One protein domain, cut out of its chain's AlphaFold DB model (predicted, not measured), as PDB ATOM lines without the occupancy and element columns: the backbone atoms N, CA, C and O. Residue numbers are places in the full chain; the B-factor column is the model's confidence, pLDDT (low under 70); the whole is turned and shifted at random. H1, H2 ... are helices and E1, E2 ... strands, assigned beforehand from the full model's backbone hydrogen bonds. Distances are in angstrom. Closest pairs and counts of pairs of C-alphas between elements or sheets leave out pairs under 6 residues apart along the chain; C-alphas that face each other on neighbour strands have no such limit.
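AT A GLANCE: This is residues 3 to 193 of the 221 residues of the protein "IU_nuc_hydro domain-containing protein" of Mycobacterium sp. 852002-51759_SCH5129042 (UniProt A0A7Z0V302). Two lobes sit end to end: a larger one, where a strongly twisted six-stranded sheet curls round H8 with H1 and H4 packed together beside it, and a smaller one, where H6, H7 and H9 gather by the two-stranded sheet E4 E5. The printed part has 191 residues with nine named helices and eight named strands, in the order E1 H1 H2 E2 H3 H4 E3 H5 E4 H6 H7 E5 H8 E6 E7 E8 H9; the class is mixed. The large sheet runs E1 E2 E3 E8 E6 E7, mixed; E4 and E5 are antiparallel. The whole is compact, with a radius of gyration of the C-alphas of 17.7 A and spans of 55 by 40 by 27 A.

IN THESE COORDINATES: Find C-alpha 7 at (13.472, -5.012, 2.599), where E1, residues 7 to 12, begins. In the same sheet, strand beside strand after E1, look for E2, residues 33 to 38, E3, residues 73 to 77, E8, residues 165 to 173 and 23.3 A long, E6, residues 143 to 152 and 22.8 A long, and E7, residues 158 to 160. The helices H4, residues 60 to 67, H5, residues 79 to 82, and H8, residues 129 to 137, are on this sheet, while H1, residues 17 to 25, only grazes it with residues 18 to 19, H2, residues 27 to 30, is only just on it, with 5 pairs of C-alphas within 10 A, and only grazes it with residues 29 to 30, and H3, residues 54 to 58, only grazes it with residues 54 to 56. The other sheet has E4, residues 88 to 90, and E5, residues 125 to 127, and the helices not on the large sheet are H6, residues 94 to 99, H7, residues 106 to 121 and 22.6 A long, and H9, residues 175 to 192 and 25.3 A long, whose last C-alpha is at (31.300, 18.526, -2.130).

HOW THE PARTS SIT: E1, H1 H2, E2 and E2, H3 H4, E3 are strand-helix-strand units, parallel neighbour strands with helices between, each with a right-handed crossover. Look for N 10 and O 34 at 2.8 A, N 35 and O 73 at 2.9 A, and parallel E3 and E8 with N 170 and O 76 at 2.8 A. E6, antiparallel to E8 with N 148 and O 167 at 2.8 A, bends by 74 degrees at residue 149 and forms a hairpin with E7, N 151 and O 159 at 2.9 A. H1 touches H4, C-alphas 17 and 62 closest at 5.2 A. H5 touches H8, C-alphas 82 and 129 closest at 4.6 A. H6 touches H9 at a shallow tilt of 23 degrees, C-alphas 95 and 183 closest at 5.4 A. E4 and E5 have N 89 and O 126 at 2.8 A. Every O i to N i+4 pair is within hydrogen-bond range in H1, H3, H4, H6, H7, H8 and H9; H2 and H5 are too short for one.

THE WHOLE: The C-alphas of Asn 103 and Ser 163, the two farthest apart, are 57.4 A apart. The printed part has no cut. The link from E2 to H3 is long, 15 residues. Residues 3 to 6 have pLDDT under 70.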
ATOM      1  N   GLY A   3      16.367  -1.206   3.557       46.59
ATOM      2  CA  GLY A   3      16.110  -1.086   4.990       46.59
ATOM      3  C   GLY A   3      16.780  -2.241   5.734       46.59
ATOM      4  O   GLY A   3      17.089  -3.277   5.132       46.59
ATOM      5  N   ASP A   4      16.970  -2.081   7.042       50.56
ATOM      6  CA  ASP A   4      17.767  -2.950   7.927       50.56
ATOM      7  C   ASP A   4      17.342  -4.442   7.955       50.56
ATOM      8  O   ASP A   4      18.017  -5.276   8.549       50.56
ATOM      9  N   ASN A   5      16.262  -4.807   7.252       54.66
ATOM     10  CA  ASN A   5      15.694  -6.155   7.158       54.66
ATOM     11  C   ASN A   5      15.848  -6.823   5.769       54.66
ATOM     12  O   ASN A   5      15.078  -7.729   5.447       54.66
ATOM     13  N   HIS A   6      16.754  -6.355   4.898       65.00
ATOM     14  CA  HIS A   6      16.809  -6.742   3.467       65.00
ATOM     15  C   HIS A   6      15.512  -6.435   2.688       65.00
ATOM     16  O   HIS A   6      15.220  -7.037   1.649       65.00
ATOM     17  N   ARG A   7      14.719  -5.491   3.201       78.12
ATOM     18  CA  ARG A   7      13.472  -5.012   2.599       78.12
ATOM     19  C   ARG A   7      13.758  -3.763   1.777       78.12
ATOM     20  O   ARG A   7      14.583  -2.935   2.161       78.12
ATOM     21  N   ALA A   8      13.116  -3.639   0.623       89.38
ATOM     22  CA  ALA A   8      13.268  -2.449  -0.205       89.38
ATOM     23  C   ALA A   8      12.417  -1.314   0.376       89.38
ATOM     24  O   ALA A   8      11.238  -1.506   0.670       89.38
ATOM     25  N   ALA A   9      13.019  -0.140   0.541       92.44
ATOM     26  CA  ALA A   9      12.315   1.050   0.994       92.44
ATOM     27  C   ALA A   9      11.506   1.660  -0.164       92.44
ATOM     28  O   ALA A   9      12.052   1.896  -1.246       92.44
ATOM     29  N   TRP A  10      10.220   1.932   0.063       96.50
ATOM     30  CA  TRP A  10       9.328   2.599  -0.883       96.50
ATOM     31  C   TRP A  10       8.877   3.946  -0.321       96.50
ATOM     32  O   TRP A  10       8.171   4.006   0.686       96.50
ATOM     33  N   LEU A  11       9.235   5.027  -1.014       97.50
ATOM     34  CA  LEU A  11       8.749   6.372  -0.724       97.50
ATOM     35  C   LEU A  11       7.677   6.768  -1.748       97.50
ATOM     36  O   LEU A  11       7.979   6.957  -2.925       97.50
ATOM     37  N   GLY A  12       6.429   6.913  -1.307       97.56
ATOM     38  CA  GLY A  12       5.344   7.424  -2.145       97.56
ATOM     39  C   GLY A  12       5.130   8.920  -1.938       97.56
ATOM     40  O   GLY A  12       4.571   9.308  -0.922       97.56
ATOM     41  N   ILE A  13       5.531   9.746  -2.905       97.38
ATOM     42  CA  ILE A  13       5.370  11.221  -2.883       97.38
ATOM     43  C   ILE A  13       4.343  11.731  -3.907       97.38
ATOM     44  O   ILE A  13       4.239  12.919  -4.186       97.38
ATOM     45  N   GLY A  14       3.563  10.817  -4.482       96.50
ATOM     46  CA  GLY A  14       2.522  11.106  -5.464       96.50
ATOM     47  C   GLY A  14       1.308  10.193  -5.282       96.50
ATOM     48  O   GLY A  14       1.158   9.585  -4.219       96.50
ATOM     49  N   PRO A  15       0.437  10.072  -6.300       97.62
ATOM     50  CA  PRO A  15      -0.693   9.146  -6.274       97.62
ATOM     51  C   PRO A  15      -0.276   7.705  -5.967       97.62
ATOM     52  O   PRO A  15       0.803   7.251  -6.351       97.62
ATOM     53  N   LEU A  16      -1.170   6.963  -5.314       98.12
ATOM     54  CA  LEU A  16      -0.897   5.607  -4.824       98.12
ATOM     55  C   LEU A  16      -1.035   4.533  -5.918       98.12
ATOM     56  O   LEU A  16      -0.812   3.354  -5.651       98.12
ATOM     57  N   THR A  17      -1.349   4.930  -7.153       98.44
ATOM     58  CA  THR A  17      -1.637   4.056  -8.300       98.44
ATOM     59  C   THR A  17      -0.552   3.014  -8.555       98.44
ATOM     60  O   THR A  17      -0.857   1.834  -8.713       98.44
ATOM     61  N   ASN A  18       0.726   3.408  -8.535       98.19
ATOM     62  CA  ASN A  18       1.828   2.471  -8.783       98.19
ATOM     63  C   ASN A  18       1.953   1.426  -7.669       98.19
ATOM     64  O   ASN A  18       2.167   0.251  -7.952       98.19
ATOM     65  N   LEU A  19       1.788   1.833  -6.408       98.25
ATOM     66  CA  LEU A  19       1.852   0.908  -5.279       98.25
ATOM     67  C   LEU A  19       0.641  -0.033  -5.263       98.25
ATOM     68  O   LEU A  19       0.811  -1.230  -5.048       98.25
ATOM     69  N   ALA A  20      -0.558   0.479  -5.559       98.44
ATOM     70  CA  ALA A  20      -1.758  -0.339  -5.720       98.44
ATOM     71  C   ALA A  20      -1.584  -1.373  -6.842       98.44
ATOM     72  O   ALA A  20      -1.961  -2.534  -6.690       98.44
ATOM     73  N   TRP A  21      -0.957  -0.975  -7.954       98.44
ATOM     74  CA  TRP A  21      -0.645  -1.888  -9.047       98.44
ATOM     75  C   TRP A  21       0.360  -2.966  -8.629       98.44
ATOM     76  O   TRP A  21       0.110  -4.138  -8.891       98.44
ATOM     77  N   VAL A  22       1.444  -2.608  -7.928       97.94
ATOM     78  CA  VAL A  22       2.416  -3.587  -7.406       97.94
ATOM     79  C   VAL A  22       1.752  -4.548  -6.418       97.94
ATOM     80  O   VAL A  22       1.946  -5.752  -6.533       97.94
ATOM     81  N   HIS A  23       0.926  -4.053  -5.491       98.06
ATOM     82  CA  HIS A  23       0.182  -4.898  -4.548       98.06
ATOM     83  C   HIS A  23      -0.770  -5.862  -5.257       98.06
ATOM     84  O   HIS A  23      -0.826  -7.035  -4.903       98.06
ATOM     85  N   LYS A  24      -1.455  -5.404  -6.308       98.12
ATOM     86  CA  LYS A  24      -2.353  -6.242  -7.108       98.12
ATOM     87  C   LYS A  24      -1.609  -7.274  -7.962       98.12
ATOM     88  O   LYS A  24      -2.060  -8.411  -8.062       98.12
ATOM     89  N   ALA A  25      -0.534  -6.867  -8.634       98.44
ATOM     90  CA  ALA A  25       0.150  -7.678  -9.641       98.44
ATOM     91  C   ALA A  25       1.226  -8.602  -9.052       98.44
ATOM     92  O   ALA A  25       1.484  -9.663  -9.613       98.44
ATOM     93  N   ALA A  26       1.846  -8.197  -7.943       97.38
ATOM     94  CA  ALA A  26       2.928  -8.910  -7.266       97.38
ATOM     95  C   ALA A  26       2.828  -8.713  -5.736       97.38
ATOM     96  O   ALA A  26       3.702  -8.084  -5.120       97.38
ATOM     97  N   PRO A  27       1.750  -9.203  -5.089       96.12
ATOM     98  CA  PRO A  27       1.507  -8.996  -3.658       96.12
ATOM     99  C   PRO A  27       2.659  -9.495  -2.774       96.12
ATOM    100  O   PRO A  27       2.961  -8.901  -1.741       96.12
ATOM    101  N   GLU A  28       3.355 -10.558  -3.175       94.88
ATOM    102  CA  GLU A  28       4.544 -11.066  -2.489       94.88
ATOM    103  C   GLU A  28       5.721 -10.085  -2.507       94.88
ATOM    104  O   GLU A  28       6.459 -10.017  -1.523       94.88
ATOM    105  N   LEU A  29       5.886  -9.300  -3.577       93.94
ATOM    106  CA  LEU A  29       6.881  -8.229  -3.626       93.94
ATOM    107  C   LEU A  29       6.429  -7.030  -2.795       93.94
ATOM    108  O   LEU A  29       7.234  -6.491  -2.038       93.94
ATOM    109  N   ALA A  30       5.149  -6.660  -2.873       96.06
ATOM    110  CA  ALA A  30       4.589  -5.553  -2.099       96.06
ATOM    111  C   ALA A  30       4.768  -5.761  -0.586       96.06
ATOM    112  O   ALA A  30       5.226  -4.859   0.114       96.06
ATOM    113  N   ARG A  31       4.526  -6.982  -0.087       94.75
ATOM    114  CA  ARG A  31       4.751  -7.345   1.326       94.75
ATOM    115  C   ARG A  31       6.205  -7.192   1.777       94.75
ATOM    116  O   ARG A  31       6.477  -7.002   2.962       94.75
ATOM    117  N   ARG A  32       7.168  -7.252   0.855       93.75
ATOM    118  CA  ARG A  32       8.594  -7.072   1.164       93.75
ATOM    119  C   ARG A  32       9.010  -5.606   1.240       93.75
ATOM    120  O   ARG A  32      10.152  -5.358   1.617       93.75
ATOM    121  N   LEU A  33       8.128  -4.660   0.924       94.94
ATOM    122  CA  LEU A  33       8.424  -3.234   0.997       94.94
ATOM    123  C   LEU A  33       8.253  -2.695   2.418       94.94
ATOM    124  O   LEU A  33       7.306  -3.053   3.113       94.94
ATOM    125  N   GLU A  34       9.147  -1.798   2.815       94.81
ATOM    126  CA  GLU A  34       8.900  -0.850   3.905       94.81
ATOM    127  C   GLU A  34       8.377   0.445   3.281       94.81
ATOM    128  O   GLU A  34       9.078   1.072   2.482       94.81
ATOM    129  N   ILE A  35       7.127   0.806   3.572       97.38
ATOM    130  CA  ILE A  35       6.401   1.828   2.818       97.38
ATOM    131  C   ILE A  35       6.192   3.071   3.681       97.38
ATOM    132  O   ILE A  35       5.509   3.033   4.705       97.38
ATOM    133  N   THR A  36       6.681   4.207   3.194       98.06
ATOM    134  CA  THR A  36       6.334   5.532   3.717       98.06
ATOM    135  C   THR A  36       5.637   6.322   2.621       98.06
ATOM    136  O   THR A  36       6.185   6.502   1.533       98.06
ATOM    137  N   LEU A  37       4.424   6.803   2.891       98.25
ATOM    138  CA  LEU A  37       3.665   7.630   1.953       98.25
ATOM    139  C   LEU A  37       3.506   9.048   2.495       98.25
ATOM    140  O   LEU A  37       3.099   9.239   3.640       98.25
ATOM    141  N   MET A  38       3.771  10.036   1.647       97.25
ATOM    142  CA  MET A  38       3.378  11.421   1.859       97.25
ATOM    143  C   MET A  38       1.942  11.605   1.359       97.25
ATOM    144  O   MET A  38       1.626  11.343   0.193       97.25
ATOM    145  N   GLY A  39       1.058  12.063   2.242       93.19
ATOM    146  CA  GLY A  39      -0.351  12.289   1.928       93.19
ATOM    147  C   GLY A  39      -1.295  11.616   2.921       93.19
ATOM    148  O   GLY A  39      -0.885  11.083   3.944       93.19
ATOM    149  N   GLY A  40      -2.595  11.692   2.645       94.44
ATOM    150  CA  GLY A  40      -3.633  11.440   3.647       94.44
ATOM    151  C   GLY A  40      -3.616  12.470   4.784       94.44
ATOM    152  O   GLY A  40      -3.113  13.588   4.616       94.44
ATOM    153  N   GLY A  41      -4.171  12.073   5.926       94.25
ATOM    154  CA  GLY A  41      -4.408  12.926   7.092       94.25
ATOM    155  C   GLY A  41      -5.898  13.105   7.362       94.25
ATOM    156  O   GLY A  41      -6.726  12.929   6.464       94.25
ATOM    157  N   LEU A  42      -6.230  13.430   8.611       95.50
ATOM    158  CA  LEU A  42      -7.614  13.647   9.028       95.50
ATOM    159  C   LEU A  42      -8.197  14.848   8.279       95.50
ATOM    160  O   LEU A  42      -7.568  15.904   8.195       95.50
ATOM    161  N   ALA A  43      -9.397  14.678   7.725       91.94
ATOM    162  CA  ALA A  43     -10.036  15.679   6.878       91.94
ATOM    163  C   ALA A  43     -10.205  17.024   7.603       91.94
ATOM    164  O   ALA A  43      -9.985  18.067   7.001       91.94
ATOM    165  N   GLU A  44     -10.512  16.999   8.902       91.94
ATOM    166  CA  GLU A  44     -10.662  18.199   9.737       91.94
ATOM    167  C   GLU A  44      -9.390  19.055   9.843       91.94
ATOM    168  O   GLU A  44      -9.486  20.266  10.024       91.94
ATOM    169  N   PHE A  45      -8.206  18.453   9.674       90.88
ATOM    170  CA  PHE A  45      -6.921  19.159   9.701       90.88
ATOM    171  C   PHE A  45      -6.381  19.479   8.307       90.88
ATOM    172  O   PHE A  45      -5.328  20.106   8.168       90.88
ATOM    173  N   TYR A  46      -7.079  19.071   7.246       90.69
ATOM    174  CA  TYR A  46      -6.679  19.422   5.894       90.69
ATOM    175  C   TYR A  46      -7.155  20.833   5.532       90.69
ATOM    176  O   TYR A  46      -8.249  21.251   5.896       90.69
ATOM    177  N   ARG A  47      -6.359  21.554   4.730       85.19
ATOM    178  CA  ARG A  47      -6.657  22.933   4.278       85.19
ATOM    179  C   ARG A  47      -8.035  23.113   3.624       85.19
ATOM    180  O   ARG A  47      -8.528  24.230   3.541       85.19
ATOM    181  N   ASP A  48      -8.605  22.030   3.104       89.94
ATOM    182  CA  ASP A  48      -9.973  21.966   2.602       89.94
ATOM    183  C   ASP A  48     -10.625  20.674   3.127       89.94
ATOM    184  O   ASP A  48     -10.430  19.613   2.524       89.94
ATOM    185  N   PRO A  49     -11.400  20.742   4.225       89.75
ATOM    186  CA  PRO A  49     -11.985  19.562   4.868       89.75
ATOM    187  C   PRO A  49     -12.989  18.807   3.991       89.75
ATOM    188  O   PRO A  49     -13.310  17.643   4.239       89.75
ATOM    189  N   SER A  50     -13.495  19.445   2.930       91.56
ATOM    190  CA  SER A  50     -14.409  18.800   1.989       91.56
ATOM    191  C   SER A  50     -13.701  17.807   1.057       91.56
ATOM    192  O   SER A  50     -14.364  17.038   0.353       91.56
ATOM    193  N   ARG A  51     -12.361  17.781   1.058       92.75
ATOM    194  CA  ARG A  51     -11.534  17.024   0.112       92.75
ATOM    195  C   ARG A  51     -10.512  16.153   0.825       92.75
ATOM    196  O   ARG A  51      -9.981  16.502   1.871       92.75
ATOM    197  N   ALA A  52     -10.167  15.041   0.186       94.62
ATOM    198  CA  ALA A  52      -8.965  14.308   0.546       94.62
ATOM    199  C   ALA A  52      -7.718  15.111   0.170       94.62
ATOM    200  O   ALA A  52      -7.753  15.996  -0.704       94.62
ATOM    201  N   SER A  53      -6.595  14.769   0.800       94.31
ATOM    202  CA  SER A  53      -5.331  15.401   0.463       94.31
ATOM    203  C   SER A  53      -4.887  15.089  -0.968       94.31
ATOM    204  O   SER A  53      -5.443  14.222  -1.641       94.31
ATOM    205  N   HIS A  54      -3.948  15.876  -1.501       94.94
ATOM    206  CA  HIS A  54      -3.714  15.947  -2.946       94.94
ATOM    207  C   HIS A  54      -3.422  14.581  -3.588       94.94
ATOM    208  O   HIS A  54      -4.130  14.204  -4.517       94.94
ATOM    209  N   ASN A  55      -2.440  13.843  -3.065       96.94
ATOM    210  CA  ASN A  55      -2.001  12.550  -3.596       96.94
ATOM    211  C   ASN A  55      -3.116  11.489  -3.643       96.94
ATOM    212  O   ASN A  55      -3.407  10.999  -4.735       96.94
ATOM    213  N   PRO A  56      -3.794  11.155  -2.526       96.44
ATOM    214  CA  PRO A  56      -4.873  10.167  -2.546       96.44
ATOM    215  C   PRO A  56      -6.095  10.627  -3.353       96.44
ATOM    216  O   PRO A  56      -6.796   9.802  -3.922       96.44
ATOM    217  N   ARG A  57      -6.340  11.938  -3.479       96.81
ATOM    218  CA  ARG A  57      -7.462  12.460  -4.272       96.81
ATOM    219  C   ARG A  57      -7.290  12.269  -5.782       96.81
ATOM    220  O   ARG A  57      -8.285  12.299  -6.500       96.81
ATOM    221  N   LEU A  58      -6.058  12.144  -6.275       98.06
ATOM    222  CA  LEU A  58      -5.805  11.923  -7.703       98.06
ATOM    223  C   LEU A  58      -6.219  10.517  -8.157       98.06
ATOM    224  O   LEU A  58      -6.582  10.351  -9.316       98.06
ATOM    225  N   ASP A  59      -6.206   9.543  -7.246       98.25
ATOM    226  CA  ASP A  59      -6.705   8.187  -7.481       98.25
ATOM    227  C   ASP A  59      -7.232   7.586  -6.162       98.25
ATOM    228  O   ASP A  59      -6.508   6.854  -5.471       98.25
ATOM    229  N   PRO A  60      -8.483   7.918  -5.777       98.25
ATOM    230  CA  PRO A  60      -9.062   7.445  -4.526       98.25
ATOM    231  C   PRO A  60      -9.141   5.922  -4.461       98.25
ATOM    232  O   PRO A  60      -8.804   5.346  -3.435       98.25
ATOM    233  N   ALA A  61      -9.501   5.250  -5.558       98.31
ATOM    234  CA  ALA A  61      -9.626   3.793  -5.582       98.31
ATOM    235  C   ALA A  61      -8.302   3.101  -5.221       98.31
ATOM    236  O   ALA A  61      -8.285   2.208  -4.371       98.31
ATOM    237  N   SER A  62      -7.186   3.556  -5.798       98.50
ATOM    238  CA  SER A  62      -5.858   3.053  -5.434       98.50
ATOM    239  C   SER A  62      -5.473   3.402  -3.998       98.50
ATOM    240  O   SER A  62      -4.844   2.590  -3.322       98.50
ATOM    241  N   ALA A  63      -5.867   4.579  -3.502       98.06
ATOM    242  CA  ALA A  63      -5.618   4.954  -2.114       98.06
ATOM    243  C   ALA A  63      -6.368   4.056  -1.121       98.06
ATOM    244  O   ALA A  63      -5.752   3.550  -0.184       98.06
ATOM    245  N   LEU A  64      -7.658   3.787  -1.357       97.88
ATOM    246  CA  LEU A  64      -8.433   2.842  -0.550       97.88
ATOM    247  C   LEU A  64      -7.821   1.438  -0.603       97.88
ATOM    248  O   LEU A  64      -7.651   0.821   0.448       97.88
ATOM    249  N   ALA A  65      -7.453   0.946  -1.791       98.00
ATOM    250  CA  ALA A  65      -6.858  -0.381  -1.949       98.00
ATOM    251  C   ALA A  65      -5.568  -0.541  -1.129       98.00
ATOM    252  O   ALA A  65      -5.403  -1.532  -0.426       98.00
ATOM    253  N   VAL A  66      -4.682   0.459  -1.167       98.12
ATOM    254  CA  VAL A  66      -3.416   0.439  -0.420       98.12
ATOM    255  C   VAL A  66      -3.635   0.611   1.081       98.12
ATOM    256  O   VAL A  66      -3.054  -0.129   1.868       98.12
ATOM    257  N   TRP A  67      -4.455   1.571   1.510       97.19
ATOM    258  CA  TRP A  67      -4.619   1.862   2.938       97.19
ATOM    259  C   TRP A  67      -5.399   0.793   3.694       97.19
ATOM    260  O   TRP A  67      -5.165   0.601   4.882       97.19
ATOM    261  N   THR A  68      -6.295   0.072   3.019       95.75
ATOM    262  CA  THR A  68      -7.045  -1.040   3.622       95.75
ATOM    263  C   THR A  68      -6.302  -2.381   3.555       95.75
ATOM    264  O   THR A  68      -6.740  -3.352   4.181       95.75
ATOM    265  N   ALA A  69      -5.164  -2.452   2.852       96.38
ATOM    266  CA  ALA A  69      -4.347  -3.654   2.748       96.38
ATOM    267  C   ALA A  69      -3.584  -3.927   4.053       96.38
ATOM    268  O   ALA A  69      -2.545  -3.335   4.341       96.38
ATOM    269  N   ARG A  70      -4.096  -4.873   4.846       93.75
ATOM    270  CA  ARG A  70      -3.535  -5.241   6.161       93.75
ATOM    271  C   ARG A  70      -2.178  -5.943   6.095       93.75
ATOM    272  O   ARG A  70      -1.543  -6.109   7.130       93.75
ATOM    273  N   ASP A  71      -1.764  -6.398   4.915       95.12
ATOM    274  CA  ASP A  71      -0.496  -7.097   4.711       95.12
ATOM    275  C   ASP A  71       0.663  -6.168   4.307       95.12
ATOM    276  O   ASP A  71       1.786  -6.639   4.129       95.12
ATOM    277  N   LEU A  72       0.420  -4.855   4.204       96.19
ATOM    278  CA  LEU A  72       1.445  -3.852   3.913       96.19
ATOM    279  C   LEU A  72       1.992  -3.204   5.193       96.19
ATOM    280  O   LEU A  72       1.240  -2.782   6.069       96.19
ATOM    281  N   ASP A  73       3.318  -3.070   5.273       95.19
ATOM    282  CA  ASP A  73       3.996  -2.320   6.337       95.19
ATOM    283  C   ASP A  73       4.103  -0.849   5.929       95.19
ATOM    284  O   ASP A  73       5.033  -0.449   5.222       95.19
ATOM    285  N   LEU A  74       3.083  -0.078   6.300       96.06
ATOM    286  CA  LEU A  74       2.839   1.264   5.790       96.06
ATOM    287  C   LEU A  74       2.774   2.298   6.917       96.06
ATOM    288  O   LEU A  74       2.074   2.126   7.914       96.06
ATOM    289  N   SER A  75       3.479   3.412   6.718       97.75
ATOM    290  CA  SER A  75       3.404   4.612   7.558       97.75
ATOM    291  C   SER A  75       3.017   5.832   6.717       97.75
ATOM    292  O   SER A  75       3.494   6.003   5.592       97.75
ATOM    293  N   LEU A  76       2.156   6.693   7.262       98.19
ATOM    294  CA  LEU A  76       1.713   7.927   6.612       98.19
ATOM    295  C   LEU A  76       2.358   9.156   7.237       98.19
ATOM    296  O   LEU A  76       2.172   9.417   8.423       98.19
ATOM    297  N   VAL A  77       3.039   9.944   6.410       98.31
ATOM    298  CA  VAL A  77       3.439  11.312   6.741       98.31
ATOM    299  C   VAL A  77       2.365  12.242   6.179       98.31
ATOM    300  O   VAL A  77       2.266  12.483   4.972       98.31
ATOM    301  N   THR A  78       1.484  12.676   7.070       97.44
ATOM    302  CA  THR A  78       0.186  13.260   6.747       97.44
ATOM    303  C   THR A  78       0.286  14.731   6.355       97.44
ATOM    304  O   THR A  78       1.264  15.434   6.632       97.44
ATOM    305  N   SER A  79      -0.731  15.209   5.635       95.75
ATOM    306  CA  SER A  79      -0.733  16.570   5.087       95.75
ATOM    307  C   SER A  79      -0.823  17.667   6.145       95.75
ATOM    308  O   SER A  79      -0.306  18.749   5.915       95.75
ATOM    309  N   ASP A  80      -1.429  17.403   7.296       94.00
ATOM    310  CA  ASP A  80      -1.470  18.327   8.434       94.00
ATOM    311  C   ASP A  80      -0.083  18.559   9.059       94.00
ATOM    312  O   ASP A  80       0.198  19.659   9.524       94.00
ATOM    313  N   ILE A  81       0.820  17.575   8.975       96.50
ATOM    314  CA  ILE A  81       2.212  17.702   9.438       96.50
ATOM    315  C   ILE A  81       3.121  18.324   8.371       96.50
ATOM    316  O   ILE A  81       4.068  19.043   8.673       96.50
ATOM    317  N   THR A  82       2.846  18.068   7.095       95.19
ATOM    318  CA  THR A  82       3.727  18.474   5.983       95.19
ATOM    319  C   THR A  82       3.313  19.761   5.280       95.19
ATOM    320  O   THR A  82       4.128  20.367   4.591       95.19
ATOM    321  N   TYR A  83       2.058  20.193   5.417       91.31
ATOM    322  CA  TYR A  83       1.532  21.407   4.797       91.31
ATOM    323  C   TYR A  83       1.399  22.528   5.832       91.31
ATOM    324  O   TYR A  83       0.320  23.063   6.076       91.31
ATOM    325  N   THR A  84       2.519  22.897   6.447       92.38
ATOM    326  CA  THR A  84       2.573  23.896   7.523       92.38
ATOM    327  C   THR A  84       3.494  25.060   7.143       92.38
ATOM    328  O   THR A  84       4.400  24.872   6.325       92.38
ATOM    329  N   PRO A  85       3.308  26.276   7.687       93.94
ATOM    330  CA  PRO A  85       4.252  27.379   7.477       93.94
ATOM    331  C   PRO A  85       5.698  27.037   7.876       93.94
ATOM    332  O   PRO A  85       6.637  27.489   7.234       93.94
ATOM    333  N   GLN A  86       5.890  26.184   8.884       95.19
ATOM    334  CA  GLN A  86       7.200  25.798   9.411       95.19
ATOM    335  C   GLN A  86       8.033  24.967   8.428       95.19
ATOM    336  O   GLN A  86       9.245  24.899   8.559       95.19
ATOM    337  N   THR A  87       7.407  24.327   7.439       94.00
ATOM    338  CA  THR A  87       8.115  23.569   6.389       94.00
ATOM    339  C   THR A  87       8.292  24.374   5.104       94.00
ATOM    340  O   THR A  87       8.722  23.835   4.081       94.00
ATOM    341  N   GLU A  88       7.909  25.648   5.109       95.94
ATOM    342  CA  GLU A  88       7.894  26.468   3.912       95.94
ATOM    343  C   GLU A  88       9.281  27.003   3.560       95.94
ATOM    344  O   GLU A  88       9.959  27.647   4.357       95.94
ATOM    345  N   ILE A  89       9.675  26.766   2.312       97.31
ATOM    346  CA  ILE A  89      10.842  27.371   1.689       97.31
ATOM    347  C   ILE A  89      10.350  28.573   0.881       97.31
ATOM    348  O   ILE A  89       9.646  28.407  -0.118       97.31
ATOM    349  N   THR A  90      10.718  29.768   1.328       97.19
ATOM    350  CA  THR A  90      10.451  31.063   0.693       97.19
ATOM    351  C   THR A  90      11.744  31.654   0.125       97.19
ATOM    352  O   THR A  90      12.813  31.042   0.190       97.19
ATOM    353  N   ARG A  91      11.663  32.876  -0.415       97.06
ATOM    354  CA  ARG A  91      12.843  33.652  -0.832       97.06
ATOM    355  C   ARG A  91      13.781  34.004   0.329       97.06
ATOM    356  O   ARG A  91      14.981  34.145   0.113       97.06
ATOM    357  N   ASP A  92      13.243  34.105   1.540       96.31
ATOM    358  CA  ASP A  92      14.005  34.478   2.734       96.31
ATOM    359  C   ASP A  92      14.581  33.259   3.462       96.31
ATOM    360  O   ASP A  92      15.438  33.389   4.335       96.31
ATOM    361  N   SER A  93      14.153  32.050   3.089       97.06
ATOM    362  CA  SER A  93      14.695  30.820   3.657       97.06
ATOM    363  C   SER A  93      16.169  30.655   3.297       97.06
ATOM    364  O   SER A  93      16.560  30.733   2.128       97.06
ATOM    365  N   LYS A  94      16.983  30.298   4.296       97.00
ATOM    366  CA  LYS A  94      18.421  30.039   4.124       97.00
ATOM    367  C   LYS A  94      18.713  29.044   2.996       97.00
ATOM    368  O   LYS A  94      19.644  29.253   2.229       97.00
ATOM    369  N   ILE A  95      17.886  28.005   2.865       97.19
ATOM    370  CA  ILE A  95      17.972  26.998   1.798       97.19
ATOM    371  C   ILE A  95      17.930  27.651   0.409       97.19
ATOM    372  O   ILE A  95      18.799  27.393  -0.420       97.19
ATOM    373  N   PHE A  96      16.946  28.520   0.158       98.06
ATOM    374  CA  PHE A  96      16.828  29.207  -1.126       98.06
ATOM    375  C   PHE A  96      17.999  30.163  -1.352       98.06
ATOM    376  O   PHE A  96      18.580  30.156  -2.433       98.06
ATOM    377  N   GLN A  97      18.389  30.933  -0.333       98.12
ATOM    378  CA  GLN A  97      19.517  31.865  -0.427       98.12
ATOM    379  C   GLN A  97      20.838  31.159  -0.759       98.12
ATOM    380  O   GLN A  97      21.626  31.688  -1.537       98.12
ATOM    381  N   LEU A  98      21.076  29.963  -0.208       97.94
ATOM    382  CA  LEU A  98      22.241  29.142  -0.549       97.94
ATOM    383  C   LEU A  98      22.210  28.699  -2.014       97.94
ATOM    384  O   LEU A  98      23.198  28.851  -2.723       97.94
ATOM    385  N   LEU A  99      21.069  28.188  -2.484       97.94
ATOM    386  CA  LEU A  99      20.911  27.721  -3.866       97.94
ATOM    387  C   LEU A  99      21.013  28.866  -4.887       97.94
ATOM    388  O   LEU A  99      21.565  28.682  -5.973       97.94
ATOM    389  N   ALA A 100      20.478  30.037  -4.539       97.88
ATOM    390  CA  ALA A 100      20.415  31.223  -5.388       97.88
ATOM    391  C   ALA A 100      21.650  32.134  -5.276       97.88
ATOM    392  O   ALA A 100      21.682  33.188  -5.910       97.88
ATOM    393  N   ALA A 101      22.650  31.762  -4.470       97.56
ATOM    394  CA  ALA A 101      23.877  32.533  -4.343       97.56
ATOM    395  C   ALA A 101      24.624  32.627  -5.686       97.56
ATOM    396  O   ALA A 101      24.522  31.759  -6.556       97.56
ATOM    397  N   ASN A 102      25.409  33.692  -5.845       94.00
ATOM    398  CA  ASN A 102      26.273  33.846  -7.012       94.00
ATOM    399  C   ASN A 102      27.311  32.711  -7.061       94.00
ATOM    400  O   ASN A 102      27.791  32.259  -6.025       94.00
ATOM    401  N   ASN A 103      27.700  32.299  -8.270       92.69
ATOM    402  CA  ASN A 103      28.716  31.265  -8.519       92.69
ATOM    403  C   ASN A 103      28.383  29.865  -7.964       92.69
ATOM    404  O   ASN A 103      29.288  29.052  -7.782       92.69
ATOM    405  N   THR A 104      27.108  29.546  -7.725       96.81
ATOM    406  CA  THR A 104      26.706  28.172  -7.394       96.81
ATOM    407  C   THR A 104      26.795  27.256  -8.623       96.81
ATOM    408  O   THR A 104      26.695  27.732  -9.761       96.81
ATOM    409  N   PRO A 105      26.967  25.933  -8.445       97.25
ATOM    410  CA  PRO A 105      26.998  24.991  -9.562       97.25
ATOM    411  C   PRO A 105      25.691  24.987 -10.383       97.25
ATOM    412  O   PRO A 105      24.622  25.266  -9.834       97.25
ATOM    413  N   PRO A 106      25.714  24.581 -11.672       96.81
ATOM    414  CA  PRO A 106      24.534  24.625 -12.546       96.81
ATOM    415  C   PRO A 106      23.287  23.906 -12.007       96.81
ATOM    416  O   PRO A 106      22.165  24.363 -12.226       96.81
ATOM    417  N   TRP A 107      23.455  22.799 -11.273       96.44
ATOM    418  CA  TRP A 107      22.329  22.083 -10.667       96.44
ATOM    419  C   TRP A 107      21.616  22.933  -9.600       96.44
ATOM    420  O   TRP A 107      20.389  22.928  -9.538       96.44
ATOM    421  N   ALA A 108      22.361  23.702  -8.800       97.88
ATOM    422  CA  ALA A 108      21.803  24.545  -7.745       97.88
ATOM    423  C   ALA A 108      21.040  25.728  -8.351       97.88
ATOM    424  O   ALA A 108      19.912  26.010  -7.944       97.88
ATOM    425  N   GLN A 109      21.599  26.331  -9.406       97.75
ATOM    426  CA  GLN A 109      20.932  27.378 -10.183       97.75
ATOM    427  C   GLN A 109      19.614  26.883 -10.791       97.75
ATOM    428  O   GLN A 109      18.610  27.597 -10.760       97.75
ATOM    429  N   LEU A 110      19.580  25.646 -11.300       97.69
ATOM    430  CA  LEU A 110      18.358  25.038 -11.829       97.69
ATOM    431  C   LEU A 110      17.280  24.892 -10.744       97.69
ATOM    432  O   LEU A 110      16.121  25.248 -10.977       97.69
ATOM    433  N   VAL A 111      17.652  24.411  -9.554       97.19
ATOM    434  CA  VAL A 111      16.724  24.282  -8.418       97.19
ATOM    435  C   VAL A 111      16.219  25.661  -7.971       97.19
ATOM    436  O   VAL A 111      15.007  25.855  -7.837       97.19
ATOM    437  N   ALA A 112      17.107  26.649  -7.820       98.06
ATOM    438  CA  ALA A 112      16.744  28.025  -7.469       98.06
ATOM    439  C   ALA A 112      15.818  28.676  -8.512       98.06
ATOM    440  O   ALA A 112      14.855  29.368  -8.158       98.06
ATOM    441  N   ALA A 113      16.047  28.421  -9.804       97.94
ATOM    442  CA  ALA A 113      15.174  28.881 -10.881       97.94
ATOM    443  C   ALA A 113      13.782  28.228 -10.810       97.94
ATOM    444  O   ALA A 113      12.772  28.896 -11.055       97.94
ATOM    445  N   GLY A 114      13.709  26.946 -10.435       97.62
ATOM    446  CA  GLY A 114      12.457  26.239 -10.160       97.62
ATOM    447  C   GLY A 114      11.651  26.899  -9.038       97.62
ATOM    448  O   GLY A 114      10.493  27.268  -9.255       97.62
ATOM    449  N   TYR A 115      12.285  27.138  -7.886       97.56
ATOM    450  CA  TYR A 115      11.672  27.871  -6.770       97.56
ATOM    451  C   TYR A 115      11.220  29.270  -7.187       97.56
ATOM    452  O   TYR A 115      10.068  29.630  -6.976       97.56
ATOM    453  N   SER A 116      12.072  30.036  -7.872       97.25
ATOM    454  CA  SER A 116      11.738  31.394  -8.321       97.25
ATOM    455  C   SER A 116      10.497  31.426  -9.220       97.25
ATOM    456  O   SER A 116       9.635  32.295  -9.069       97.25
ATOM    457  N   ARG A 117      10.359  30.452 -10.132       97.12
ATOM    458  CA  ARG A 117       9.169  30.307 -10.989       97.12
ATOM    459  C   ARG A 117       7.927  29.928 -10.193       97.12
ATOM    460  O   ARG A 117       6.853  30.450 -10.491       97.12
ATOM    461  N   TRP A 118       8.059  29.041  -9.210       96.56
ATOM    462  CA  TRP A 118       6.971  28.701  -8.295       96.56
ATOM    463  C   TRP A 118       6.505  29.937  -7.521       96.56
ATOM    464  O   TRP A 118       5.319  30.272  -7.564       96.56
ATOM    465  N   PHE A 119       7.451  30.677  -6.936       96.62
ATOM    466  CA  PHE A 119       7.192  31.888  -6.164       96.62
ATOM    467  C   PHE A 119       6.519  32.997  -6.966       96.62
ATOM    468  O   PHE A 119       5.739  33.770  -6.422       96.62
ATOM    469  N   ALA A 120       6.830  33.106  -8.257       95.19
ATOM    470  CA  ALA A 120       6.241  34.117  -9.128       95.19
ATOM    471  C   ALA A 120       4.837  33.751  -9.638       95.19
ATOM    472  O   ALA A 120       4.089  34.638 -10.038       95.19
ATOM    473  N   ARG A 121       4.488  32.457  -9.702       94.31
ATOM    474  CA  ARG A 121       3.294  31.986 -10.433       94.31
ATOM    475  C   ARG A 121       2.242  31.294  -9.579       94.31
ATOM    476  O   ARG A 121       1.125  31.119 -10.061       94.31
ATOM    477  N   LYS A 122       2.609  30.787  -8.401       90.44
ATOM    478  CA  LYS A 122       1.758  29.882  -7.617       90.44
ATOM    479  C   LYS A 122       1.560  30.379  -6.193       90.44
ATOM    480  O   LYS A 122       0.442  30.739  -5.848       90.44
ATOM    481  N   HIS A 123       2.622  30.393  -5.393       90.00
ATOM    482  CA  HIS A 123       2.573  30.709  -3.964       90.00
ATOM    483  C   HIS A 123       3.903  31.303  -3.510       90.00
ATOM    484  O   HIS A 123       4.930  30.929  -4.059       90.00
ATOM    485  N   GLU A 124       3.905  32.156  -2.486       91.81
ATOM    486  CA  GLU A 124       5.114  32.827  -1.969       91.81
ATOM    487  C   GLU A 124       6.168  31.869  -1.392       91.81
ATOM    488  O   GLU A 124       7.346  32.226  -1.307       91.81
ATOM    489  N   GLY A 125       5.767  30.638  -1.072       94.12
ATOM    490  CA  GLY A 125       6.651  29.568  -0.652       94.12
ATOM    491  C   GLY A 125       6.217  28.190  -1.152       94.12
ATOM    492  O   GLY A 125       5.136  27.989  -1.716       94.12
ATOM    493  N   SER A 126       7.114  27.223  -0.989       95.19
ATOM    494  CA  SER A 126       6.887  25.813  -1.308       95.19
ATOM    495  C   SER A 126       7.099  24.974  -0.055       95.19
ATOM    496  O   SER A 126       8.101  25.140   0.636       95.19
ATOM    497  N   LYS A 127       6.158  24.080   0.255       95.00
ATOM    498  CA  LYS A 127       6.253  23.222   1.440       95.00
ATOM    499  C   LYS A 127       7.212  22.066   1.172       95.00
ATOM    500  O   LYS A 127       7.048  21.347   0.187       95.00
ATOM    501  N   ALA A 128       8.164  21.841   2.071       95.94
ATOM    502  CA  ALA A 128       9.100  20.721   2.018       95.94
ATOM    503  C   ALA A 128       8.456  19.395   2.489       95.94
ATOM    504  O   ALA A 128       9.032  18.660   3.288       95.94
ATOM    505  N   ALA A 129       7.265  19.082   1.971       95.62
ATOM    506  CA  ALA A 129       6.480  17.910   2.346       95.62
ATOM    507  C   ALA A 129       7.197  16.588   2.033       95.62
ATOM    508  O   ALA A 129       7.380  15.744   2.912       95.62
ATOM    509  N   ASP A 130       7.642  16.433   0.787       96.44
ATOM    510  CA  ASP A 130       8.289  15.206   0.320       96.44
ATOM    511  C   ASP A 130       9.663  14.987   0.974       96.44
ATOM    512  O   ASP A 130       9.932  13.864   1.411       96.44
ATOM    513  N   PRO A 131      10.516  16.023   1.145       95.44
ATOM    514  CA  PRO A 131      11.720  15.892   1.959       95.44
ATOM    515  C   PRO A 131      11.437  15.451   3.402       95.44
ATOM    516  O   PRO A 131      12.164  14.604   3.914       95.44
ATOM    517  N   LEU A 132      10.380  15.949   4.059       96.94
ATOM    518  CA  LEU A 132      10.044  15.508   5.421       96.94
ATOM    519  C   LEU A 132       9.674  14.017   5.442       96.94
ATOM    520  O   LEU A 132      10.175  13.268   6.281       96.94
ATOM    521  N   ALA A 133       8.883  13.556   4.470       97.00
ATOM    522  CA  ALA A 133       8.548  12.139   4.335       97.00
ATOM    523  C   ALA A 133       9.776  11.253   4.055       97.00
ATOM    524  O   ALA A 133       9.894  10.166   4.625       97.00
ATOM    525  N   LEU A 134      10.723  11.731   3.240       94.94
ATOM    526  CA  LEU A 134      12.002  11.054   3.018       94.94
ATOM    527  C   LEU A 134      12.777  10.881   4.329       94.94
ATOM    528  O   LEU A 134      13.290   9.794   4.584       94.94
ATOM    529  N   THR A 135      12.850  11.919   5.170       94.12
ATOM    530  CA  THR A 135      13.576  11.817   6.447       94.12
ATOM    531  C   THR A 135      12.958  10.768   7.372       94.12
ATOM    532  O   THR A 135      13.694  10.004   7.993       94.12
ATOM    533  N   ALA A 136      11.627  10.651   7.392       94.56
ATOM    534  CA  ALA A 136      10.945   9.617   8.163       94.56
ATOM    535  C   ALA A 136      11.292   8.201   7.673       94.56
ATOM    536  O   ALA A 136      11.601   7.334   8.489       94.56
ATOM    537  N   LEU A 137      11.306   7.976   6.352       93.00
ATOM    538  CA  LEU A 137      11.732   6.698   5.767       93.00
ATOM    539  C   LEU A 137      13.214   6.397   6.032       93.00
ATOM    540  O   LEU A 137      13.580   5.249   6.246       93.00
ATOM    541  N   ALA A 138      14.066   7.424   6.044       89.31
ATOM    542  CA  ALA A 138      15.486   7.296   6.369       89.31
ATOM    543  C   ALA A 138      15.752   7.058   7.870       89.31
ATOM    544  O   ALA A 138      16.905   7.010   8.288       89.31
ATOM    545  N   GLY A 139      14.709   6.937   8.701       88.69
ATOM    546  CA  GLY A 139      14.843   6.701  10.139       88.69
ATOM    547  C   GLY A 139      15.275   7.932  10.942       88.69
ATOM    548  O   GLY A 139      15.618   7.810  12.122       88.69
ATOM    549  N   GLN A 140      15.241   9.126  10.341       89.81
ATOM    550  CA  GLN A 140      15.479  10.367  11.071       89.81
ATOM    551  C   GLN A 140      14.342  10.616  12.055       89.81
ATOM    552  O   GLN A 140      13.157  10.509  11.734       89.81
ATOM    553  N   ARG A 141      14.703  11.017  13.272       92.19
ATOM    554  CA  ARG A 141      13.748  11.265  14.359       92.19
ATOM    555  C   ARG A 141      13.175  12.685  14.311       92.19
ATOM    556  O   ARG A 141      13.145  13.358  15.335       92.19
ATOM    557  N   PHE A 142      12.781  13.143  13.122       96.00
ATOM    558  CA  PHE A 142      12.090  14.424  12.946       96.00
ATOM    559  C   PHE A 142      10.576  14.269  12.949       96.00
ATOM    560  O   PHE A 142       9.903  15.219  13.310       96.00
ATOM    561  N   VAL A 143      10.038  13.106  12.572       97.81
ATOM    562  CA  VAL A 143       8.591  12.852  12.527       97.81
ATOM    563  C   VAL A 143       8.210  11.860  13.620       97.81
ATOM    564  O   VAL A 143       8.815  10.792  13.742       97.81
ATOM    565  N   THR A 144       7.183  12.198  14.397       98.00
ATOM    566  CA  THR A 144       6.589  11.318  15.411       98.00
ATOM    567  C   THR A 144       5.362  10.633  14.831       98.00
ATOM    568  O   THR A 144       4.591  11.261  14.109       98.00
ATOM    569  N   PHE A 145       5.174   9.352  15.151       98.19
ATOM    570  CA  PHE A 145       4.072   8.535  14.649       98.19
ATOM    571  C   PHE A 145       3.283   7.894  15.782       98.19
ATOM    572  O   PHE A 145       3.867   7.436  16.764       98.19
ATOM    573  N   GLU A 146       1.983   7.736  15.565       97.69
ATOM    574  CA  GLU A 146       1.090   6.940  16.404       97.69
ATOM    575  C   GLU A 146       0.170   6.078  15.538       97.69
ATOM    576  O   GLU A 146      -0.096   6.398  14.377       97.69
ATOM    577  N   ASN A 147      -0.351   4.995  16.113       97.75
ATOM    578  CA  ASN A 147      -1.433   4.244  15.486       97.75
ATOM    579  C   ASN A 147      -2.760   4.961  15.767       97.75
ATOM    580  O   ASN A 147      -3.125   5.180  16.923       97.75
ATOM    581  N   LYS A 148      -3.488   5.318  14.710       97.31
ATOM    582  CA  LYS A 148      -4.830   5.906  14.773       97.31
ATOM    583  C   LYS A 148      -5.820   4.977  14.082       97.31
ATOM    584  O   LYS A 148      -5.464   4.310  13.114       97.31
ATOM    585  N   ARG A 149      -7.062   4.940  14.564       97.81
ATOM    586  CA  ARG A 149      -8.155   4.241  13.879       97.81
ATOM    587  C   ARG A 149      -8.954   5.229  13.054       97.81
ATOM    588  O   ARG A 149      -9.418   6.238  13.588       97.81
ATOM    589  N   VAL A 150      -9.058   4.959  11.758       97.44
ATOM    590  CA  VAL A 150      -9.685   5.867  10.801       97.44
ATOM    591  C   VAL A 150     -10.706   5.153   9.928       97.44
ATOM    592  O   VAL A 150     -10.472   4.046   9.438       97.44
ATOM    593  N   ALA A 151     -11.840   5.806   9.714       97.44
ATOM    594  CA  ALA A 151     -12.726   5.505   8.603       97.44
ATOM    595  C   ALA A 151     -12.223   6.250   7.363       97.44
ATOM    596  O   ALA A 151     -11.804   7.409   7.453       97.44
ATOM    597  N   ILE A 152     -12.259   5.581   6.210       97.06
ATOM    598  CA  ILE A 152     -11.857   6.146   4.920       97.06
ATOM    599  C   ILE A 152     -13.049   6.052   3.977       97.06
ATOM    600  O   ILE A 152     -13.555   4.957   3.739       97.06
ATOM    601  N   ASP A 153     -13.507   7.188   3.457       96.62
ATOM    602  CA  ASP A 153     -14.614   7.203   2.500       96.62
ATOM    603  C   ASP A 153     -14.156   6.922   1.060       96.62
ATOM    604  O   ASP A 153     -12.964   6.889   0.755       96.62
ATOM    605  N   GLU A 154     -15.112   6.761   0.143       96.88
ATOM    606  CA  GLU A 154     -14.870   6.513  -1.290       96.88
ATOM    607  C   GLU A 154     -14.036   7.605  -1.992       96.88
ATOM    608  O   GLU A 154     -13.475   7.378  -3.063       96.88
ATOM    609  N   ARG A 155     -13.936   8.798  -1.391       96.38
ATOM    610  CA  ARG A 155     -13.140   9.929  -1.888       96.38
ATOM    611  C   ARG A 155     -11.763   9.992  -1.233       96.38
ATOM    612  O   ARG A 155     -11.060  10.983  -1.428       96.38
ATOM    613  N   ALA A 156     -11.387   8.953  -0.486       97.00
ATOM    614  CA  ALA A 156     -10.145   8.827   0.263       97.00
ATOM    615  C   ALA A 156      -9.977   9.870   1.388       97.00
ATOM    616  O   ALA A 156      -8.851  10.219   1.754       97.00
ATOM    617  N   ARG A 157     -11.080  10.399   1.941       96.94
ATOM    618  CA  ARG A 157     -11.040  11.266   3.132       96.94
ATOM    619  C   ARG A 157     -10.984  10.414   4.388       96.94
ATOM    620  O   ARG A 157     -11.728   9.444   4.496       96.94
ATOM    621  N   MET A 158     -10.144  10.813   5.340       97.12
ATOM    622  CA  MET A 158      -9.981  10.120   6.617       97.12
ATOM    623  C   MET A 158     -10.683  10.876   7.740       97.12
ATOM    624  O   MET A 158     -10.574  12.099   7.831       97.12
ATOM    625  N   GLN A 159     -11.352  10.145   8.620       97.12
ATOM    626  CA  GLN A 159     -11.909  10.653   9.874       97.12
ATOM    627  C   GLN A 159     -11.579   9.668  10.991       97.12
ATOM    628  O   GLN A 159     -11.471   8.470  10.730       97.12
ATOM    629  N   LEU A 160     -11.408  10.156  12.221       97.25
ATOM    630  CA  LEU A 160     -11.229   9.268  13.368       97.25
ATOM    631  C   LEU A 160     -12.492   8.431  13.572       97.25
ATOM    632  O   LEU A 160     -13.599   8.959  13.604       97.25
ATOM    633  N   ASP A 161     -12.302   7.128  13.730       97.56
ATOM    634  CA  ASP A 161     -13.383   6.184  13.990       97.56
ATOM    635  C   ASP A 161     -12.834   5.042  14.856       97.56
ATOM    636  O   ASP A 161     -11.939   4.325  14.402       97.56
ATOM    637  N   PRO A 162     -13.340   4.830  16.085       96.75
ATOM    638  CA  PRO A 162     -12.917   3.721  16.942       96.75
ATOM    639  C   PRO A 162     -13.068   2.330  16.305       96.75
ATOM    640  O   PRO A 162     -12.332   1.411  16.663       96.75
ATOM    641  N   SER A 163     -13.997   2.173  15.358       97.06
ATOM    642  CA  SER A 163     -14.231   0.944  14.589       97.06
ATOM    643  C   SER A 163     -13.457   0.888  13.265       97.06
ATOM    644  O   SER A 163     -13.467  -0.138  12.581       97.06
ATOM    645  N   GLY A 164     -12.754   1.969  12.921       96.69
ATOM    646  CA  GLY A 164     -12.000   2.120  11.687       96.69
ATOM    647  C   GLY A 164     -10.761   1.227  11.586       96.69
ATOM    648  O   GLY A 164     -10.387   0.478  12.502       96.69
ATOM    649  N   ILE A 165     -10.088   1.330  10.440       96.25
ATOM    650  CA  ILE A 165      -8.827   0.630  10.209       96.25
ATOM    651  C   ILE A 165      -7.708   1.293  11.007       96.25
ATOM    652  O   ILE A 165      -7.645   2.515  11.112       96.25
ATOM    653  N   GLU A 166      -6.828   0.484  11.590       97.19
ATOM    654  CA  GLU A 166      -5.662   0.999  12.299       97.19
ATOM    655  C   GLU A 166      -4.566   1.362  11.294       97.19
ATOM    656  O   GLU A 166      -4.192   0.541  10.457       97.19
ATOM    657  N   MET A 167      -4.055   2.588  11.379       96.75
ATOM    658  CA  MET A 167      -3.010   3.113  10.510       96.75
ATOM    659  C   MET A 167      -1.960   3.848  11.329       96.75
ATOM    660  O   MET A 167      -2.289   4.625  12.226       96.75
ATOM    661  N   ARG A 168      -0.686   3.655  10.984       97.75
ATOM    662  CA  ARG A 168       0.415   4.418  11.572       97.75
ATOM    663  C   ARG A 168       0.538   5.765  10.863       97.75
ATOM    664  O   ARG A 168       0.927   5.823   9.698       97.75
ATOM    665  N   MET A 169       0.199   6.842  11.560       98.12
ATOM    666  CA  MET A 169       0.111   8.198  11.013       98.12
ATOM    667  C   MET A 169       1.018   9.143  11.797       98.12
ATOM    668  O   MET A 169       1.191   8.982  13.006       98.12
ATOM    669  N   SER A 170       1.610  10.120  11.115       98.31
ATOM    670  CA  SER A 170       2.376  11.168  11.781       98.31
ATOM    671  C   SER A 170       1.473  12.020  12.670       98.31
ATOM    672  O   SER A 170       0.375  12.385  12.261       98.31
ATOM    673  N   THR A 171       1.948  12.353  13.868       96.81
ATOM    674  CA  THR A 171       1.235  13.193  14.846       96.81
ATOM    675  C   THR A 171       1.989  14.466  15.210       96.81
ATOM    676  O   THR A 171       1.445  15.340  15.879       96.81
ATOM    677  N   GLY A 172       3.235  14.598  14.761       97.50
ATOM    678  CA  GLY A 172       4.050  15.781  14.997       97.50
ATOM    679  C   GLY A 172       5.365  15.722  14.237       97.50
ATOM    680  O   GLY A 172       5.768  14.659  13.753       97.50
ATOM    681  N   ALA A 173       6.042  16.865  14.159       98.06
ATOM    682  CA  ALA A 173       7.396  16.939  13.645       98.06
ATOM    683  C   ALA A 173       8.237  18.023  14.339       98.06
ATOM    684  O   ALA A 173       7.718  19.056  14.759       98.06
ATOM    685  N   ASP A 174       9.542  17.776  14.429       97.94
ATOM    686  CA  ASP A 174      10.562  18.745  14.830       97.94
ATOM    687  C   ASP A 174      11.036  19.508  13.585       97.94
ATOM    688  O   ASP A 174      11.972  19.105  12.885       97.94
ATOM    689  N   TYR A 175      10.310  20.581  13.267       97.50
ATOM    690  CA  TYR A 175      10.530  21.360  12.050       97.50
ATOM    691  C   TYR A 175      11.883  22.072  12.039       97.50
ATOM    692  O   TYR A 175      12.514  22.154  10.987       97.50
ATOM    693  N   ASP A 176      12.359  22.531  13.196       96.25
ATOM    694  CA  ASP A 176      13.625  23.257  13.296       96.25
ATOM    695  C   ASP A 176      14.805  22.329  13.002       96.25
ATOM    696  O   ASP A 176      15.661  22.649  12.171       96.25
ATOM    697  N   ARG A 177      14.828  21.132  13.608       95.94
ATOM    698  CA  ARG A 177      15.868  20.136  13.306       95.94
ATOM    699  C   ARG A 177      15.786  19.646  11.869       95.94
ATOM    700  O   ARG A 177      16.826  19.440  11.246       95.94
ATOM    701  N   PHE A 178      14.579  19.496  11.333       96.38
ATOM    702  CA  PHE A 178      14.374  19.137   9.935       96.38
ATOM    703  C   PHE A 178      14.928  20.200   8.972       96.38
ATOM    704  O   PHE A 178      15.691  19.868   8.063       96.38
ATOM    705  N   LEU A 179      14.607  21.480   9.178       95.75
ATOM    706  CA  LEU A 179      15.109  22.570   8.338       95.75
ATOM    707  C   LEU A 179      16.623  22.757   8.472       95.75
ATOM    708  O   LEU A 179      17.301  22.996   7.467       95.75
ATOM    709  N   ALA A 180      17.168  22.607   9.683       94.69
ATOM    710  CA  ALA A 180      18.611  22.608   9.907       94.69
ATOM    711  C   ALA A 180      19.291  21.472   9.127       94.69
ATOM    712  O   ALA A 180      20.303  21.696   8.462       94.69
ATOM    713  N   TRP A 181      18.693  20.277   9.136       94.56
ATOM    714  CA  TRP A 181      19.186  19.134   8.374       94.56
ATOM    715  C   TRP A 181      19.130  19.370   6.860       94.56
ATOM    716  O   TRP A 181      20.140  19.165   6.191       94.56
ATOM    717  N   ILE A 182      18.017  19.872   6.304       94.44
ATOM    718  CA  ILE A 182      17.955  20.193   4.864       94.44
ATOM    719  C   ILE A 182      19.017  21.232   4.503       94.44
ATOM    720  O   ILE A 182      19.701  21.093   3.489       94.44
ATOM    721  N   THR A 183      19.169  22.269   5.328       95.62
ATOM    722  CA  THR A 183      20.164  23.325   5.101       95.62
ATOM    723  C   THR A 183      21.576  22.744   5.065       95.62
ATOM    724  O   THR A 183      22.340  23.065   4.157       95.62
ATOM    725  N   MET A 184      21.902  21.843   5.996       94.06
ATOM    726  CA  MET A 184      23.172  21.115   6.015       94.06
ATOM    727  C   MET A 184      23.362  20.259   4.754       94.06
ATOM    728  O   MET A 184      24.436  20.301   4.164       94.06
ATOM    729  N   VAL A 185      22.338  19.520   4.311       93.00
ATOM    730  CA  VAL A 185      22.407  18.698   3.086       93.00
ATOM    731  C   VAL A 185      22.661  19.560   1.849       93.00
ATOM    732  O   VAL A 185      23.498  19.214   1.018       93.00
ATOM    733  N   VAL A 186      21.971  20.696   1.729       94.88
ATOM    734  CA  VAL A 186      22.167  21.635   0.616       94.88
ATOM    735  C   VAL A 186      23.568  22.235   0.651       94.88
ATOM    736  O   VAL A 186      24.229  22.264  -0.383       94.88
ATOM    737  N   GLN A 187      24.042  22.662   1.824       94.94
ATOM    738  CA  GLN A 187      25.398  23.184   1.990       94.94
ATOM    739  C   GLN A 187      26.449  22.135   1.606       94.94
ATOM    740  O   GLN A 187      27.315  22.409   0.785       94.94
ATOM    741  N   HIS A 188      26.310  20.903   2.102       92.94
ATOM    742  CA  HIS A 188      27.199  19.804   1.740       92.94
ATOM    743  C   HIS A 188      27.210  19.553   0.226       92.94
ATOM    744  O   HIS A 188      28.271  19.377  -0.367       92.94
ATOM    745  N   ALA A 189      26.043  19.557  -0.426       93.94
ATOM    746  CA  ALA A 189      25.960  19.359  -1.870       93.94
ATOM    747  C   ALA A 189      26.626  20.493  -2.669       93.94
ATOM    748  O   ALA A 189      27.147  20.251  -3.760       93.94
ATOM    749  N   LEU A 190      26.610  21.723  -2.149       95.06
ATOM    750  CA  LEU A 190      27.321  22.859  -2.740       95.06
ATOM    751  C   LEU A 190      28.840  22.720  -2.576       95.06
ATOM    752  O   LEU A 190      29.565  22.986  -3.532       95.06
ATOM    753  N   ASP A 191      29.299  22.266  -1.410       93.31
ATOM    754  CA  ASP A 191      30.724  22.183  -1.070       93.31
ATOM    755  C   ASP A 191      31.416  20.964  -1.704       93.31
ATOM    756  O   ASP A 191      32.555  21.053  -2.161       93.31
ATOM    757  N   PHE A 192      30.720  19.824  -1.761       91.56
ATOM    758  CA  PHE A 192      31.300  18.526  -2.130       91.56
ATOM    759  C   PHE A 192      30.618  17.858  -3.336       91.56
ATOM    760  O   PHE A 192      31.042  16.793  -3.784       91.56
ATOM    761  N   GLY A 193      29.577  18.482  -3.894       90.88
ATOM    762  CA  GLY A 193      28.793  17.951  -5.010       90.88
ATOM    763  C   GLY A 193      27.625  17.056  -4.580       90.88
ATOM    764  O   GLY A 193      27.449  16.715  -3.414       90.88
TER     765      GLY A 193